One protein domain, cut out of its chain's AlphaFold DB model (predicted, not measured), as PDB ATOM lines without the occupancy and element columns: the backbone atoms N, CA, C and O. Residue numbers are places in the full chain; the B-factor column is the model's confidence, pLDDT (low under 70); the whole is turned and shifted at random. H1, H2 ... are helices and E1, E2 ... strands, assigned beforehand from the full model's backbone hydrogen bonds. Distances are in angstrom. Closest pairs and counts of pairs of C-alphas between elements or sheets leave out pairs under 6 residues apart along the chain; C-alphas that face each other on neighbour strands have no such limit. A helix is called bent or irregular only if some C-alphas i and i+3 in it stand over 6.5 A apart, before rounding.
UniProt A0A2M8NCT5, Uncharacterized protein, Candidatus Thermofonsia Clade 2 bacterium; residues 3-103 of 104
ATOM      1  N   ALA A   3       2.640 -18.897  -1.698       83.31
ATOM      2  CA  ALA A   3       1.648 -19.816  -1.171       83.31
ATOM      3  C   ALA A   3       0.344 -19.033  -1.027       83.31
ATOM      4  O   ALA A   3       0.295 -18.045  -0.297       83.31
ATOM      5  N   ILE A   4      -0.684 -19.454  -1.752       87.62
ATOM      6  CA  ILE A   4      -2.016 -18.865  -1.679       87.62
ATOM      7  C   ILE A   4      -2.894 -19.864  -0.947       87.62
ATOM      8  O   ILE A   4      -3.056 -21.006  -1.382       87.62
ATOM      9  N   LEU A   5      -3.439 -19.427   0.180       87.75
ATOM     10  CA  LEU A   5      -4.380 -20.204   0.961       87.75
ATOM     11  C   LEU A   5      -5.790 -19.705   0.661       87.75
ATOM     12  O   LEU A   5      -6.065 -18.515   0.776       87.75
ATOM     13  N   THR A   6      -6.667 -20.618   0.269       88.31
ATOM     14  CA  THR A   6      -8.097 -20.356   0.067       88.31
ATOM     15  C   THR A   6      -8.903 -21.311   0.937       88.31
ATOM     16  O   THR A   6      -8.351 -22.288   1.446       88.31
ATOM     17  N   ASP A   7     -10.214 -21.101   1.024       85.38
ATOM     18  CA  ASP A   7     -11.113 -21.941   1.826       85.38
ATOM     19  C   ASP A   7     -11.137 -23.414   1.381       85.38
ATOM     20  O   ASP A   7     -11.478 -24.303   2.158       85.38
ATOM     21  N   HIS A   8     -10.742 -23.693   0.132       87.06
ATOM     22  CA  HIS A   8     -10.828 -25.031  -0.465       87.06
ATOM     23  C   HIS A   8      -9.484 -25.655  -0.830       87.06
ATOM     24  O   HIS A   8      -9.405 -26.871  -1.024       87.06
ATOM     25  N   ARG A   9      -8.430 -24.851  -0.986       90.38
ATOM     26  CA  ARG A   9      -7.148 -25.311  -1.534       90.38
ATOM     27  C   ARG A   9      -5.978 -24.444  -1.093       90.38
ATOM     28  O   ARG A   9      -6.096 -23.226  -0.960       90.38
ATOM     29  N   LEU A  10      -4.835 -25.100  -0.962       91.12
ATOM     30  CA  LEU A  10      -3.517 -24.497  -0.892       91.12
ATOM     31  C   LEU A  10      -2.895 -24.535  -2.292       91.12
ATOM     32  O   LEU A  10      -2.784 -25.598  -2.896       91.12
ATOM     33  N   ILE A  11      -2.483 -23.382  -2.804       90.75
ATOM     34  CA  ILE A  11      -1.849 -23.247  -4.115       90.75
ATOM     35  C   ILE A  11      -0.406 -22.807  -3.899       90.75
ATOM     36  O   ILE A  11      -0.147 -21.773  -3.283       90.75
ATOM     37  N   LEU A  12       0.533 -23.585  -4.418       89.06
ATOM     38  CA  LEU A  12       1.957 -23.301  -4.377       89.06
ATOM     39  C   LEU A  12       2.409 -22.899  -5.778       89.06
ATOM     40  O   LEU A  12       2.528 -23.734  -6.675       89.06
ATOM     41  N   GLN A  13       2.655 -21.606  -5.962       86.00
ATOM     42  CA  GLN A  13       3.062 -21.046  -7.241       86.00
ATOM     43  C   GLN A  13       4.564 -20.728  -7.232       86.00
ATOM     44  O   GLN A  13       5.027 -19.890  -6.443       86.00
ATOM     45  N   PRO A  14       5.364 -21.365  -8.101       82.50
ATOM     46  CA  PRO A  14       6.767 -21.013  -8.272       82.50
ATOM     47  C   PRO A  14       6.900 -19.552  -8.716       82.50
ATOM     48  O   PRO A  14       6.167 -19.082  -9.577       82.50
ATOM     49  N   HIS A  15       7.857 -18.824  -8.136       73.69
ATOM     50  CA  HIS A  15       8.201 -17.476  -8.601       73.69
ATOM     51  C   HIS A  15       9.411 -17.604  -9.524       73.69
ATOM     52  O   HIS A  15      10.538 -17.321  -9.125       73.69
ATOM     53  N   ALA A  16       9.189 -18.163 -10.708       73.12
ATOM     54  CA  ALA A  16      10.210 -18.331 -11.730       73.12
ATOM     55  C   ALA A  16       9.702 -17.732 -13.044       73.12
ATOM     56  O   ALA A  16       8.510 -17.769 -13.325       73.12
ATOM     57  N   ARG A  17      10.620 -17.204 -13.864       62.28
ATOM     58  CA  ARG A  17      10.296 -16.683 -15.206       62.28
ATOM     59  C   ARG A  17       9.815 -17.777 -16.171       62.28
ATOM     60  O   ARG A  17       9.229 -17.468 -17.198       62.28
ATOM     61  N   LYS A  18      10.094 -19.044 -15.856       69.75
ATOM     62  CA  LYS A  18       9.681 -20.209 -16.640       69.75
ATOM     63  C   LYS A  18       8.268 -20.621 -16.223       69.75
ATOM     64  O   LYS A  18       7.980 -20.667 -15.029       69.75
ATOM     65  N   LEU A  19       7.413 -20.924 -17.200       68.69
ATOM     66  CA  LEU A  19       6.059 -21.424 -16.962       68.69
ATOM     67  C   LEU A  19       6.151 -22.800 -16.292       68.69
ATOM     68  O   LEU A  19       6.527 -23.783 -16.924       68.69
ATOM     69  N   TYR A  20       5.854 -22.842 -14.997       76.50
ATOM     70  CA  TYR A  20       5.663 -24.071 -14.240       76.50
ATOM     71  C   TYR A  20       4.197 -24.169 -13.846       76.50
ATOM     72  O   TYR A  20       3.588 -23.164 -13.470       76.50
ATOM     73  N   GLU A  21       3.648 -25.379 -13.888       82.00
ATOM     74  CA  GLU A  21       2.321 -25.628 -13.343       82.00
ATOM     75  C   GLU A  21       2.345 -25.452 -11.814       82.00
ATOM     76  O   GLU A  21       3.265 -25.942 -11.147       82.00
ATOM     77  N   PRO A  22       1.379 -24.718 -11.235       86.25
ATOM     78  CA  PRO A  22       1.298 -24.556  -9.793       86.25
ATOM     79  C   PRO A  22       0.893 -25.879  -9.139       86.25
ATOM     80  O   PRO A  22       0.017 -26.587  -9.635       86.25
ATOM     81  N   ALA A  23       1.463 -26.182  -7.975       88.12
ATOM     82  CA  ALA A  23       0.988 -27.317  -7.196       88.12
ATOM     83  C   ALA A  23      -0.276 -26.905  -6.431       88.12
ATOM     84  O   ALA A  23      -0.242 -25.992  -5.605       88.12
ATOM     85  N   ILE A  24      -1.396 -27.569  -6.714       91.06
ATOM     86  CA  ILE A  24      -2.691 -27.305  -6.082       91.06
ATOM     87  C   ILE A  24      -3.028 -28.475  -5.161       91.06
ATOM     88  O   ILE A  24      -3.180 -29.608  -5.610       91.06
ATOM     89  N   ILE A  25      -3.165 -28.192  -3.870       92.25
ATOM     90  CA  ILE A  25      -3.469 -29.171  -2.828       92.25
ATOM     91  C   ILE A  25      -4.864 -28.857  -2.277       92.25
ATOM     92  O   ILE A  25      -5.036 -27.834  -1.608       92.25
ATOM     93  N   PRO A  26      -5.877 -29.702  -2.525       92.50
ATOM     94  CA  PRO A  26      -7.189 -29.539  -1.911       92.50
ATOM     95  C   PRO A  26      -7.100 -29.631  -0.383       92.50
ATOM     96  O   PRO A  26      -6.403 -30.485   0.160       92.50
ATOM     97  N   ALA A  27      -7.831 -28.782   0.334       90.62
ATOM     98  CA  ALA A  27      -7.738 -28.704   1.791       90.62
ATOM     99  C   ALA A  27      -8.156 -30.017   2.477       90.62
ATOM    100  O   ALA A  27      -7.506 -30.473   3.413       90.62
ATOM    101  N   HIS A  28      -9.175 -30.690   1.937       88.94
ATOM    102  CA  HIS A  28      -9.652 -31.994   2.410       88.94
ATOM    103  C   HIS A  28      -8.669 -33.153   2.150       88.94
ATOM    104  O   HIS A  28      -8.884 -34.260   2.642       88.94
ATOM    105  N   TYR A  29      -7.596 -32.931   1.382       90.88
ATOM    106  CA  TYR A  29      -6.511 -33.903   1.214       90.88
ATOM    107  C   TYR A  29      -5.454 -33.794   2.317       90.88
ATOM    108  O   TYR A  29      -4.621 -34.691   2.427       90.88
ATOM    109  N   ILE A  30      -5.465 -32.732   3.128       91.12
ATOM    110  CA  ILE A  30      -4.503 -32.526   4.212       91.12
ATOM    111  C   ILE A  30      -4.968 -33.309   5.445       91.12
ATOM    112  O   ILE A  30      -6.023 -33.033   6.009       91.12
ATOM    113  N   LEU A  31      -4.157 -34.280   5.868       89.50
ATOM    114  CA  LEU A  31      -4.428 -35.167   7.003       89.50
ATOM    115  C   LEU A  31      -3.714 -34.759   8.284       89.50
ATOM    116  O   LEU A  31      -4.235 -34.967   9.373       89.50
ATOM    117  N   HIS A  32      -2.497 -34.231   8.180       87.50
ATOM    118  CA  HIS A  32      -1.740 -33.801   9.351       87.50
ATOM    119  C   HIS A  32      -0.984 -32.523   9.050       87.50
ATOM    120  O   HIS A  32      -0.495 -32.320   7.940       87.50
ATOM    121  N   ILE A  33      -0.874 -31.682  10.072       91.00
ATOM    122  CA  ILE A  33      -0.186 -30.397  10.013       91.00
ATOM    123  C   ILE A  33       0.756 -30.342  11.210       91.00
ATOM    124  O   ILE A  33       0.321 -30.128  12.345       91.00
ATOM    125  N   VAL A  34       2.044 -30.559  10.960       91.38
ATOM    126  CA  VAL A  34       3.073 -30.624  12.004       91.38
ATOM    127  C   VAL A  34       3.997 -29.413  11.882       91.38
ATOM    128  O   VAL A  34       4.557 -29.192  10.808       91.38
ATOM    129  N   PRO A  35       4.189 -28.613  12.944       88.88
ATOM    130  CA  PRO A  35       5.162 -27.529  12.922       88.88
ATOM    131  C   PRO A  35       6.578 -28.062  12.676       88.88
ATOM    132  O   PRO A  35       7.047 -28.947  13.390       88.88
ATOM    133  N   LEU A  36       7.277 -27.484  11.704       87.81
ATOM    134  CA  LEU A  36       8.699 -27.708  11.472       87.81
ATOM    135  C   LEU A  36       9.474 -26.591  12.170       87.81
ATOM    136  O   LEU A  36       9.414 -25.429  11.763       87.81
ATOM    137  N   ARG A  37      10.190 -26.936  13.242       78.19
ATOM    138  CA  ARG A  37      11.076 -25.994  13.934       78.19
ATOM    139  C   ARG A  37      12.460 -26.085  13.310       78.19
ATOM    140  O   ARG A  37      13.090 -27.135  13.374       78.19
ATOM    141  N   THR A  38      12.930 -24.989  12.727       78.19
ATOM    142  CA  THR A  38      14.339 -24.835  12.349       78.19
ATOM    143  C   THR A  38      14.933 -23.655  13.121       78.19
ATOM    144  O   THR A  38      14.170 -22.795  13.567       78.19
ATOM    145  N   PRO A  39      16.264 -23.580  13.297       78.25
ATOM    146  CA  PRO A  39      16.885 -22.553  14.140       78.25
ATOM    147  C   PRO A  39      16.572 -21.116  13.702       78.25
ATOM    148  O   PRO A  39      16.492 -20.219  14.532       78.25
ATOM    149  N   THR A  40      16.384 -20.895  12.399       77.81
ATOM    150  CA  THR A  40      16.238 -19.555  11.809       77.81
ATOM    151  C   THR A  40      14.925 -19.349  11.062       77.81
ATOM    152  O   THR A  40      14.619 -18.227  10.658       77.81
ATOM    153  N   ARG A  41      14.136 -20.409  10.846       80.12
ATOM    154  CA  ARG A  41      12.876 -20.352  10.095       80.12
ATOM    155  C   ARG A  41      11.795 -21.180  10.769       80.12
ATOM    156  O   ARG A  41      12.050 -22.247  11.331       80.12
ATOM    157  N   PHE A  42      10.564 -20.718  10.639       86.81
ATOM    158  CA  PHE A  42       9.410 -21.550  10.926       86.81
ATOM    159  C   PHE A  42       8.966 -22.251   9.654       86.81
ATOM    160  O   PHE A  42       9.066 -21.710   8.554       86.81
ATOM    161  N   GLY A  43       8.484 -23.471   9.801       89.81
ATOM    162  CA  GLY A  43       7.852 -24.185   8.715       89.81
ATOM    163  C   GLY A  43       6.717 -25.056   9.205       89.81
ATOM    164  O   GLY A  43       6.414 -25.136  10.398       89.81
ATOM    165  N   VAL A  44       6.101 -25.741   8.259       91.62
ATOM    166  CA  VAL A  44       5.051 -26.716   8.500       91.62
ATOM    167  C   VAL A  44       5.243 -27.890   7.553       91.62
ATOM    168  O   VAL A  44       5.620 -27.708   6.398       91.62
ATOM    169  N   VAL A  45       4.997 -29.094   8.049       92.94
ATOM    170  CA  VAL A  45       4.908 -30.307   7.244       92.94
ATOM    171  C   VAL A  45       3.443 -30.693   7.146       92.94
ATOM    172  O   VAL A  45       2.773 -30.889   8.162       92.94
ATOM    173  N   LEU A  46       2.961 -30.787   5.913       92.94
ATOM    174  CA  LEU A  46       1.637 -31.279   5.576       92.94
ATOM    175  C   LEU A  46       1.761 -32.746   5.174       92.94
ATOM    176  O   LEU A  46       2.520 -33.063   4.259       92.94
ATOM    177  N   THR A  47       1.015 -33.629   5.828       93.38
ATOM    178  CA  THR A  47       0.826 -35.005   5.352       93.38
ATOM    179  C   THR A  47      -0.466 -35.059   4.557       93.38
ATOM    180  O   THR A  47      -1.511 -34.646   5.064       93.38
ATOM    181  N   LEU A  48      -0.396 -35.553   3.327       91.44
ATOM    182  CA  LEU A  48      -1.540 -35.685   2.432       91.44
ATOM    183  C   LEU A  48      -2.163 -37.084   2.530       91.44
ATOM    184  O   LEU A  48      -1.522 -38.027   2.989       91.44
ATOM    185  N   LYS A  49      -3.397 -37.242   2.039       90.31
ATOM    186  CA  LYS A  49      -4.070 -38.549   1.893       90.31
ATOM    187  C   LYS A  49      -3.287 -39.556   1.051       90.31
ATOM    188  O   LYS A  49      -3.420 -40.752   1.262       90.31
ATOM    189  N   THR A  50      -2.454 -39.071   0.133       88.75
ATOM    190  CA  THR A  50      -1.538 -39.876  -0.689       88.75
ATOM    191  C   THR A  50      -0.283 -40.328   0.065       88.75
ATOM    192  O   THR A  50       0.652 -40.811  -0.560       88.75
ATOM    193  N   GLU A  51      -0.209 -40.090   1.378       87.12
ATOM    194  CA  GLU A  51       0.969 -40.295   2.239       87.12
ATOM    195  C   GLU A  51       2.183 -39.414   1.899       87.12
ATOM    196  O   GLU A  51       3.189 -39.408   2.613       87.12
ATOM    197  N   GLN A  52       2.075 -38.581   0.864       91.88
ATOM    198  CA  GLN A  52       3.086 -37.593   0.520       91.88
ATOM    199  C   GLN A  52       3.201 -36.525   1.607       91.88
ATOM    200  O   GLN A  52       2.211 -36.079   2.195       91.88
ATOM    201  N   ARG A  53       4.438 -36.084   1.846       92.56
ATOM    202  CA  ARG A  53       4.758 -35.030   2.809       92.56
ATOM    203  C   ARG A  53       5.250 -33.789   2.085       92.56
ATOM    204  O   ARG A  53       6.227 -33.847   1.345       92.56
ATOM    205  N   VAL A  54       4.598 -32.661   2.341       91.00
ATOM    206  CA  VAL A  54       4.958 -31.359   1.772       91.00
ATOM    207  C   VAL A  54       5.455 -30.457   2.893       91.00
ATOM    208  O   VAL A  54       4.695 -30.102   3.791       91.00
ATOM    209  N   ALA A  55       6.735 -30.093   2.850       90.88
ATOM    210  CA  ALA A  55       7.329 -29.153   3.792       90.88
ATOM    211  C   ALA A  55       7.304 -27.733   3.215       90.88
ATOM    212  O   ALA A  55       7.751 -27.498   2.092       90.88
ATOM    213  N   LEU A  56       6.805 -26.780   3.997       88.69
ATOM    214  CA  LEU A  56       6.720 -25.369   3.635       88.69
ATOM    215  C   LEU A  56       7.449 -24.535   4.677       88.69
ATOM    216  O   LEU A  56       7.259 -24.728   5.875       88.69
ATOM    217  N   LEU A  57       8.257 -23.584   4.217       88.44
ATOM    218  CA  LEU A  57       8.861 -22.573   5.076       88.44
ATOM    219  C   LEU A  57       7.972 -21.332   5.081       88.44
ATOM    220  O   LEU A  57       7.534 -20.871   4.029       88.44
ATOM    221  N   ILE A  58       7.719 -20.804   6.271       86.25
ATOM    222  CA  ILE A  58       6.799 -19.700   6.520       86.25
ATOM    223  C   ILE A  58       7.584 -18.546   7.162       86.25
ATOM    224  O   ILE A  58       8.406 -18.785   8.053       86.25
ATOM    225  N   PRO A  59       7.341 -17.286   6.756       83.06
ATOM    226  CA  PRO A  59       7.898 -16.136   7.456       83.06
ATOM    227  C   PRO A  59       7.489 -16.132   8.934       83.06
ATOM    228  O   PRO A  59       6.308 -16.232   9.262       83.06
ATOM    229  N   THR A  60       8.459 -15.973   9.837       81.31
ATOM    230  CA  THR A  60       8.248 -16.065  11.294       81.31
ATOM    231  C   THR A  60       7.125 -15.160  11.808       81.31
ATOM    232  O   THR A  60       6.367 -15.573  12.678       81.31
ATOM    233  N   HIS A  61       6.979 -13.961  11.238       85.81
ATOM    234  CA  HIS A  61       5.968 -12.980  11.643       85.81
ATOM    235  C   HIS A  61       4.523 -13.381  11.283       85.81
ATOM    236  O   HIS A  61       3.593 -12.857  11.881       85.81
ATOM    237  N   GLN A  62       4.324 -14.329  10.358       85.31
ATOM    238  CA  GLN A  62       2.999 -14.810   9.923       85.31
ATOM    239  C   GLN A  62       2.715 -16.251  10.373       85.31
ATOM    240  O   GLN A  62       1.690 -16.828  10.006       85.31
ATOM    241  N   LYS A  63       3.621 -16.870  11.148       86.19
ATOM    242  CA  LYS A  63       3.564 -18.309  11.449       86.19
ATOM    243  C   LYS A  63       2.240 -18.723  12.095       86.19
ATOM    244  O   LYS A  63       1.660 -19.729  11.701       86.19
ATOM    245  N   ASP A  64       1.765 -17.949  13.069       87.75
ATOM    246  CA  ASP A  64       0.607 -18.326  13.879       87.75
ATOM    247  C   ASP A  64      -0.685 -18.176  13.077       87.75
ATOM    248  O   ASP A  64      -1.544 -19.056  13.115       87.75
ATOM    249  N   GLU A  65      -0.777 -17.116  12.273       89.12
ATOM    250  CA  GLU A  65      -1.896 -16.888  11.367       89.12
ATOM    251  C   GLU A  65      -1.981 -17.978  10.294       89.12
ATOM    252  O   GLU A  65      -3.035 -18.588  10.110       89.12
ATOM    253  N   ILE A  66      -0.866 -18.287   9.628       87.44
ATOM    254  CA  ILE A  66      -0.838 -19.284   8.553       87.44
ATOM    255  C   ILE A  66      -1.146 -20.680   9.097       87.44
ATOM    256  O   ILE A  66      -1.939 -21.404   8.495       87.44
ATOM    257  N   ILE A  67      -0.585 -21.059  10.251       88.62
ATOM    258  CA  ILE A  67      -0.888 -22.351  10.885       88.62
ATOM    259  C   ILE A  67      -2.360 -22.422  11.293       88.62
ATOM    260  O   ILE A  67      -2.996 -23.458  11.080       88.62
ATOM    261  N   ARG A  68      -2.913 -21.345  11.864       89.94
ATOM    262  CA  ARG A  68      -4.334 -21.277  12.221       89.94
ATOM    263  C   ARG A  68      -5.207 -21.478  10.988       89.94
ATOM    264  O   ARG A  68      -6.063 -22.357  11.000       89.94
ATOM    265  N   ASN A  69      -4.952 -20.729   9.921       90.44
ATOM    266  CA  ASN A  69      -5.764 -20.789   8.710       90.44
ATOM    267  C   ASN A  69      -5.637 -22.161   8.022       90.44
ATOM    268  O   ASN A  69      -6.649 -22.741   7.637       90.44
ATOM    269  N   LEU A  70      -4.427 -22.732   7.949       88.88
ATOM    270  CA  LEU A  70      -4.198 -24.086   7.429       88.88
ATOM    271  C   LEU A  70      -4.992 -25.141   8.203       88.88
ATOM    272  O   LEU A  70      -5.602 -26.021   7.597       88.88
ATOM    273  N   ARG A  71      -5.007 -25.052   9.538       88.38
ATOM    274  CA  ARG A  71      -5.800 -25.954  10.381       88.38
ATOM    275  C   ARG A  71      -7.286 -25.796  10.114       88.38
ATOM    276  O   ARG A  71      -7.945 -26.813   9.933       88.38
ATOM    277  N   THR A  72      -7.785 -24.562  10.039       88.88
ATOM    278  CA  THR A  72      -9.198 -24.273   9.765       88.88
ATOM    279  C   THR A  72      -9.659 -24.898   8.453       88.88
ATOM    280  O   THR A  72     -10.670 -25.596   8.442       88.88
ATOM    281  N   ILE A  73      -8.907 -24.720   7.364       87.44
ATOM    282  CA  ILE A  73      -9.321 -25.253   6.058       87.44
ATOM    283  C   ILE A  73      -9.164 -26.774   5.964       87.44
ATOM    284  O   ILE A  73      -9.900 -27.425   5.231       87.44
ATOM    285  N   ALA A  74      -8.220 -27.358   6.710       85.50
ATOM    286  CA  ALA A  74      -7.999 -28.798   6.715       85.50
ATOM    287  C   ALA A  74      -9.023 -29.550   7.580       85.50
ATOM    288  O   ALA A  74      -9.143 -30.762   7.432       85.50
ATOM    289  N   LEU A  75      -9.790 -28.865   8.447       80.12
ATOM    290  CA  LEU A  75     -10.774 -29.479   9.353       80.12
ATOM    291  C   LEU A  75     -11.668 -30.551   8.702       80.12
ATOM    292  O   LEU A  75     -11.857 -31.589   9.337       80.12
ATOM    293  N   PRO A  76     -12.209 -30.372   7.480       72.75
ATOM    294  CA  PRO A  76     -12.998 -31.416   6.828       72.75
ATOM    295  C   PRO A  76     -12.186 -32.697   6.572       72.75
ATOM    296  O   PRO A  76     -12.632 -33.781   6.932       72.75
ATOM    297  N   GLY A  77     -10.962 -32.577   6.044       61.84
ATOM    298  CA  GLY A  77     -10.068 -33.717   5.801       61.84
ATOM    299  C   GLY A  77      -9.513 -34.345   7.083       61.84
ATOM    300  O   GLY A  77      -9.319 -35.558   7.142       61.84
ATOM    301  N   LEU A  78      -9.321 -33.540   8.134       61.28
ATOM    302  CA  LEU A  78      -8.921 -34.001   9.467       61.28
ATOM    303  C   LEU A  78     -10.019 -34.841  10.141       61.28
ATOM    304  O   LEU A  78      -9.708 -35.809  10.828       61.28
ATOM    305  N   LYS A  79     -11.299 -34.500   9.935       61.72
ATOM    306  CA  LYS A  79     -12.443 -35.256  10.478       61.72
ATOM    307  C   LYS A  79     -12.645 -36.609   9.795       61.72
ATOM    308  O   LYS A  79     -13.067 -37.556  10.451       61.72
ATOM    309  N   GLU A  80     -12.328 -36.714   8.505       58.94
ATOM    310  CA  GLU A  80     -12.441 -37.965   7.739       58.94
ATOM    311  C   GLU A  80     -11.389 -39.017   8.127       58.94
ATOM    312  O   GLU A  80     -11.531 -40.186   7.772       58.94
ATOM    313  N   ASN A  81     -10.351 -38.636   8.879       50.44
ATOM    314  CA  ASN A  81      -9.336 -39.557   9.378       50.44
ATOM    315  C   ASN A  81      -9.381 -39.638  10.918       50.44
ATOM    316  O   ASN A  81      -8.589 -38.990  11.604       50.44
ATOM    317  N   PRO A  82     -10.277 -40.460  11.497       49.06
ATOM    318  CA  PRO A  82     -10.421 -40.618  12.949       49.06
ATOM    319  C   PRO A  82      -9.197 -41.243  13.646       49.06
ATOM    320  O   PRO A  82      -9.199 -41.393  14.868       49.06
ATOM    321  N   ARG A  83      -8.111 -41.555  12.919       52.09
ATOM    322  CA  ARG A  83      -6.862 -42.084  13.494       52.09
ATOM    323  C   ARG A  83      -6.158 -41.129  14.467       52.09
ATOM    324  O   ARG A  83      -5.163 -41.525  15.063       52.09
ATOM    325  N   GLN A  84      -6.660 -39.907  14.667       50.91
ATOM    326  CA  GLN A  84      -6.148 -38.995  15.695       50.91
ATOM    327  C   GLN A  84      -6.939 -38.942  17.010       50.91
ATOM    328  O   GLN A  84      -6.445 -38.296  17.928       50.91
ATOM    329  N   LEU A  85      -8.073 -39.637  17.188       47.75
ATOM    330  CA  LEU A  85      -8.799 -39.597  18.477       47.75
ATOM    331  C   LEU A  85      -9.503 -40.906  18.881       47.75
ATOM    332  O   LEU A  85     -10.579 -40.879  19.465       47.75
ATOM    333  N   GLN A  86      -8.872 -42.059  18.664       43.62
ATOM    334  CA  GLN A  86      -9.107 -43.236  19.513       43.62
ATOM    335  C   GLN A  86      -7.777 -43.934  19.790       43.62
ATOM    336  O   GLN A  86      -7.503 -45.027  19.306       43.62
ATOM    337  N   ILE A  87      -6.948 -43.320  20.636       49.97
ATOM    338  CA  ILE A  87      -6.153 -44.146  21.543       49.97
ATOM    339  C   ILE A  87      -7.189 -44.716  22.515       49.97
ATOM    340  O   ILE A  87      -7.476 -44.118  23.551       49.97
ATOM    341  N   GLN A  88      -7.815 -45.840  22.159       47.03
ATOM    342  CA  GLN A  88      -8.303 -46.754  23.183       47.03
ATOM    343  C   GLN A  88      -7.045 -47.201  23.916       47.03
ATOM    344  O   GLN A  88      -6.355 -48.129  23.500       47.03
ATOM    345  N   CYS A  89      -6.666 -46.439  24.940       52.66
ATOM    346  CA  CYS A  89      -5.636 -46.863  25.858       52.66
ATOM    347  C   CYS A  89      -6.240 -48.082  26.542       52.66
ATOM    348  O   CYS A  89      -7.118 -47.945  27.393       52.66
ATOM    349  N   ASP A  90      -5.885 -49.270  26.056       63.91
ATOM    350  CA  ASP A  90      -6.352 -50.514  26.633       63.91
ATOM    351  C   ASP A  90      -5.778 -50.587  28.048       63.91
ATOM    352  O   ASP A  90      -4.618 -50.947  28.273       63.91
ATOM    353  N   MET A  91      -6.602 -50.171  29.008       70.06
ATOM    354  CA  MET A  91      -6.242 -50.096  30.416       70.06
ATOM    355  C   MET A  91      -5.817 -51.464  30.955       70.06
ATOM    356  O   MET A  91      -5.073 -51.515  31.935       70.06
ATOM    357  N   GLN A  92      -6.211 -52.574  30.313       71.81
ATOM    358  CA  GLN A  92      -5.689 -53.892  30.671       71.81
ATOM    359  C   GLN A  92      -4.206 -54.037  30.319       71.81
ATOM    360  O   GLN A  92      -3.443 -54.548  31.137       71.81
ATOM    361  N   ASN A  93      -3.770 -53.570  29.148       68.69
ATOM    362  CA  ASN A  93      -2.363 -53.655  28.746       68.69
ATOM    363  C   ASN A  93      -1.488 -52.686  29.545       68.69
ATOM    364  O   ASN A  93      -0.400 -53.065  29.979       68.69
ATOM    365  N   VAL A  94      -2.002 -51.492  29.852       76.69
ATOM    366  CA  VAL A  94      -1.341 -50.554  30.772       76.69
ATOM    367  C   VAL A  94      -1.175 -51.181  32.162       76.69
ATOM    368  O   VAL A  94      -0.093 -51.120  32.743       76.69
ATOM    369  N   ARG A  95      -2.202 -51.868  32.677       77.56
ATOM    370  CA  ARG A  95      -2.137 -52.556  33.976       77.56
ATOM    371  C   ARG A  95      -1.144 -53.722  33.983       77.56
ATOM    372  O   ARG A  95      -0.449 -53.908  34.977       77.56
ATOM    373  N   LYS A  96      -1.025 -54.472  32.881       78.00
ATOM    374  CA  LYS A  96       0.010 -55.512  32.725       78.00
ATOM    375  C   LYS A  96       1.421 -54.917  32.759       78.00
ATOM    376  O   LYS A  96       2.281 -55.480  33.427       78.00
ATOM    377  N   MET A  97       1.645 -53.779  32.096       76.75
ATOM    378  CA  MET A  97       2.945 -53.095  32.129       76.75
ATOM    379  C   MET A  97       3.283 -52.586  33.534       76.75
ATOM    380  O   MET A  97       4.394 -52.814  34.000       76.75
ATOM    381  N   ILE A  98       2.330 -51.966  34.240       81.50
ATOM    382  CA  ILE A  98       2.539 -51.519  35.630       81.50
ATOM    383  C   ILE A  98       2.904 -52.702  36.532       81.50
ATOM    384  O   ILE A  98       3.873 -52.617  37.280       81.50
ATOM    385  N   ASN A  99       2.178 -53.818  36.431       79.75
ATOM    386  CA  ASN A  99       2.470 -55.011  37.228       79.75
ATOM    387  C   ASN A  99       3.852 -55.602  36.913       79.75
ATOM    388  O   ASN A  99       4.526 -56.073  37.820       79.75
ATOM    389  N   TYR A 100       4.285 -55.560  35.650       75.69
ATOM    390  CA  TYR A 100       5.615 -56.021  35.253       75.69
ATOM    391  C   TYR A 100       6.733 -55.181  35.890       75.69
ATOM    392  O   TYR A 100       7.689 -55.740  36.418       75.69
ATOM    393  N   PHE A 101       6.596 -53.851  35.899       76.06
ATOM    394  CA  PHE A 101       7.596 -52.957  36.498       76.06
ATOM    395  C   PHE A 101       7.535 -52.889  38.028       76.06
ATOM    396  O   PHE A 101       8.525 -52.535  38.651       76.06
ATOM    397  N   ALA A 102       6.397 -53.225  38.640       69.31
ATOM    398  CA  ALA A 102       6.247 -53.266  40.094       69.31
ATOM    399  C   ALA A 102       6.794 -54.555  40.736       69.31
ATOM    400  O   ALA A 102       6.696 -54.710  41.951       69.31
ATOM    401  N   HIS A 103       7.255 -55.527  39.942       57.53
ATOM    402  CA  HIS A 103       7.802 -56.813  40.413       57.53
ATOM    403  C   HIS A 103       9.281 -57.003  40.013       57.53
ATOM    404  O   HIS A 103       9.778 -58.130  39.997       57.53
TER     405      HIS A 103
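This is residues 3 to 103 of the 104 residues of an uncharacterized protein of Candidatus Thermofonsia Clade 2 bacterium (UniProt A0A2M8NCT5). Two small three-stranded sheets and one long helix, H1, make a compact body, from which a thin tail runs far out and ends in a second helix, H2, with no contact to the rest. H1 covers one face of the strongly twisted sheet E4 E5 E6, and its residues 66 to 77 also come near the smaller sheet E1 E2 E3; residues 15 to 20, in the loop between E2 and E3, stick out from the body. The printed part has 101 residues, with six named strands followed by two named helices, a mixed class; both sheets are antiparallel, in the orders E1 - E2 - E3 and E4 - E5 - E6. The whole is only just loose, close to extended, with a radius of gyration of the C-alphas of 18.8 A; it spans 68 by 33 by 23 A, with the tail, residues 85 to 103, at one end of the longest span and the loop residues 15 to 20 at the other.

E1, residues 3 to 5, E2, residues 9 to 13, and E3, residues 23 to 26, form a meander, each strand the antiparallel neighbour of the one before. N 4 and O 11 are 2.8 A apart between E1 and E2, and N 10 and O 25 are 2.8 A apart between E2 and E3, both within hydrogen-bond range. E4, residues 30 to 37, E5, residues 42 to 48, and E6, residues 53 to 58, form a second meander. Here N 34 and O 45 are 2.9 A apart, and N 44 and O 56 are 2.8 A apart, again within hydrogen-bond range. E3 and E4 meet only through their link. H1, residues 60 to 79, is on the sheet E4 E5 E6 at a height over the sheet of 8.6 A, in two layers, a helix on one face of a sheet. It lies over E4 and E5 and runs along the strands, at 19 degrees to E4 on the local plane; the closest C-alphas of H1 and E4 are those of Leu 78 and Leu 31, 5.3 A apart. H1 is on the sheet E1 E2 E3 too, where the closest C-alphas of H1 and E1 are those of Leu 70 and Leu 5, 7.5 A apart. H1 is irregular, with C-alphas 61 and 64 7.9 A apart, and has a kink of 46 degrees near residue 73. H2, residues 91 to 101, is apart from H1. In H2 every O i to N i+4 pair is within hydrogen-bond range, and in H1 12 of 16 are.

E1 begins at C-alpha 3, (1.648, -19.816, -1.171). From first to last C-alpha E4 measures 19.5 A, E5 19.8 A, E6 15.9 A, H1 28.2 A and H2 15.4 A. H1 begins at C-alpha 60, (8.248, -16.065, 11.294), and H2 ends at C-alpha 101, (7.596, -52.957, 36.498).

The two C-alphas farthest apart, those of Arg 17 and His 103, are 68.6 A apart. Residues 15 to 20 and 85 to 103 stand free; the body without them spans 34 by 31 by 21 A. The printed part has no cut, and the link from H1 to H2, 11 residues, is long. The mean pLDDT of the printed part is 80.1, and residues 17 to 19, 77 to 90, 93 and 102 to 103 are under 70.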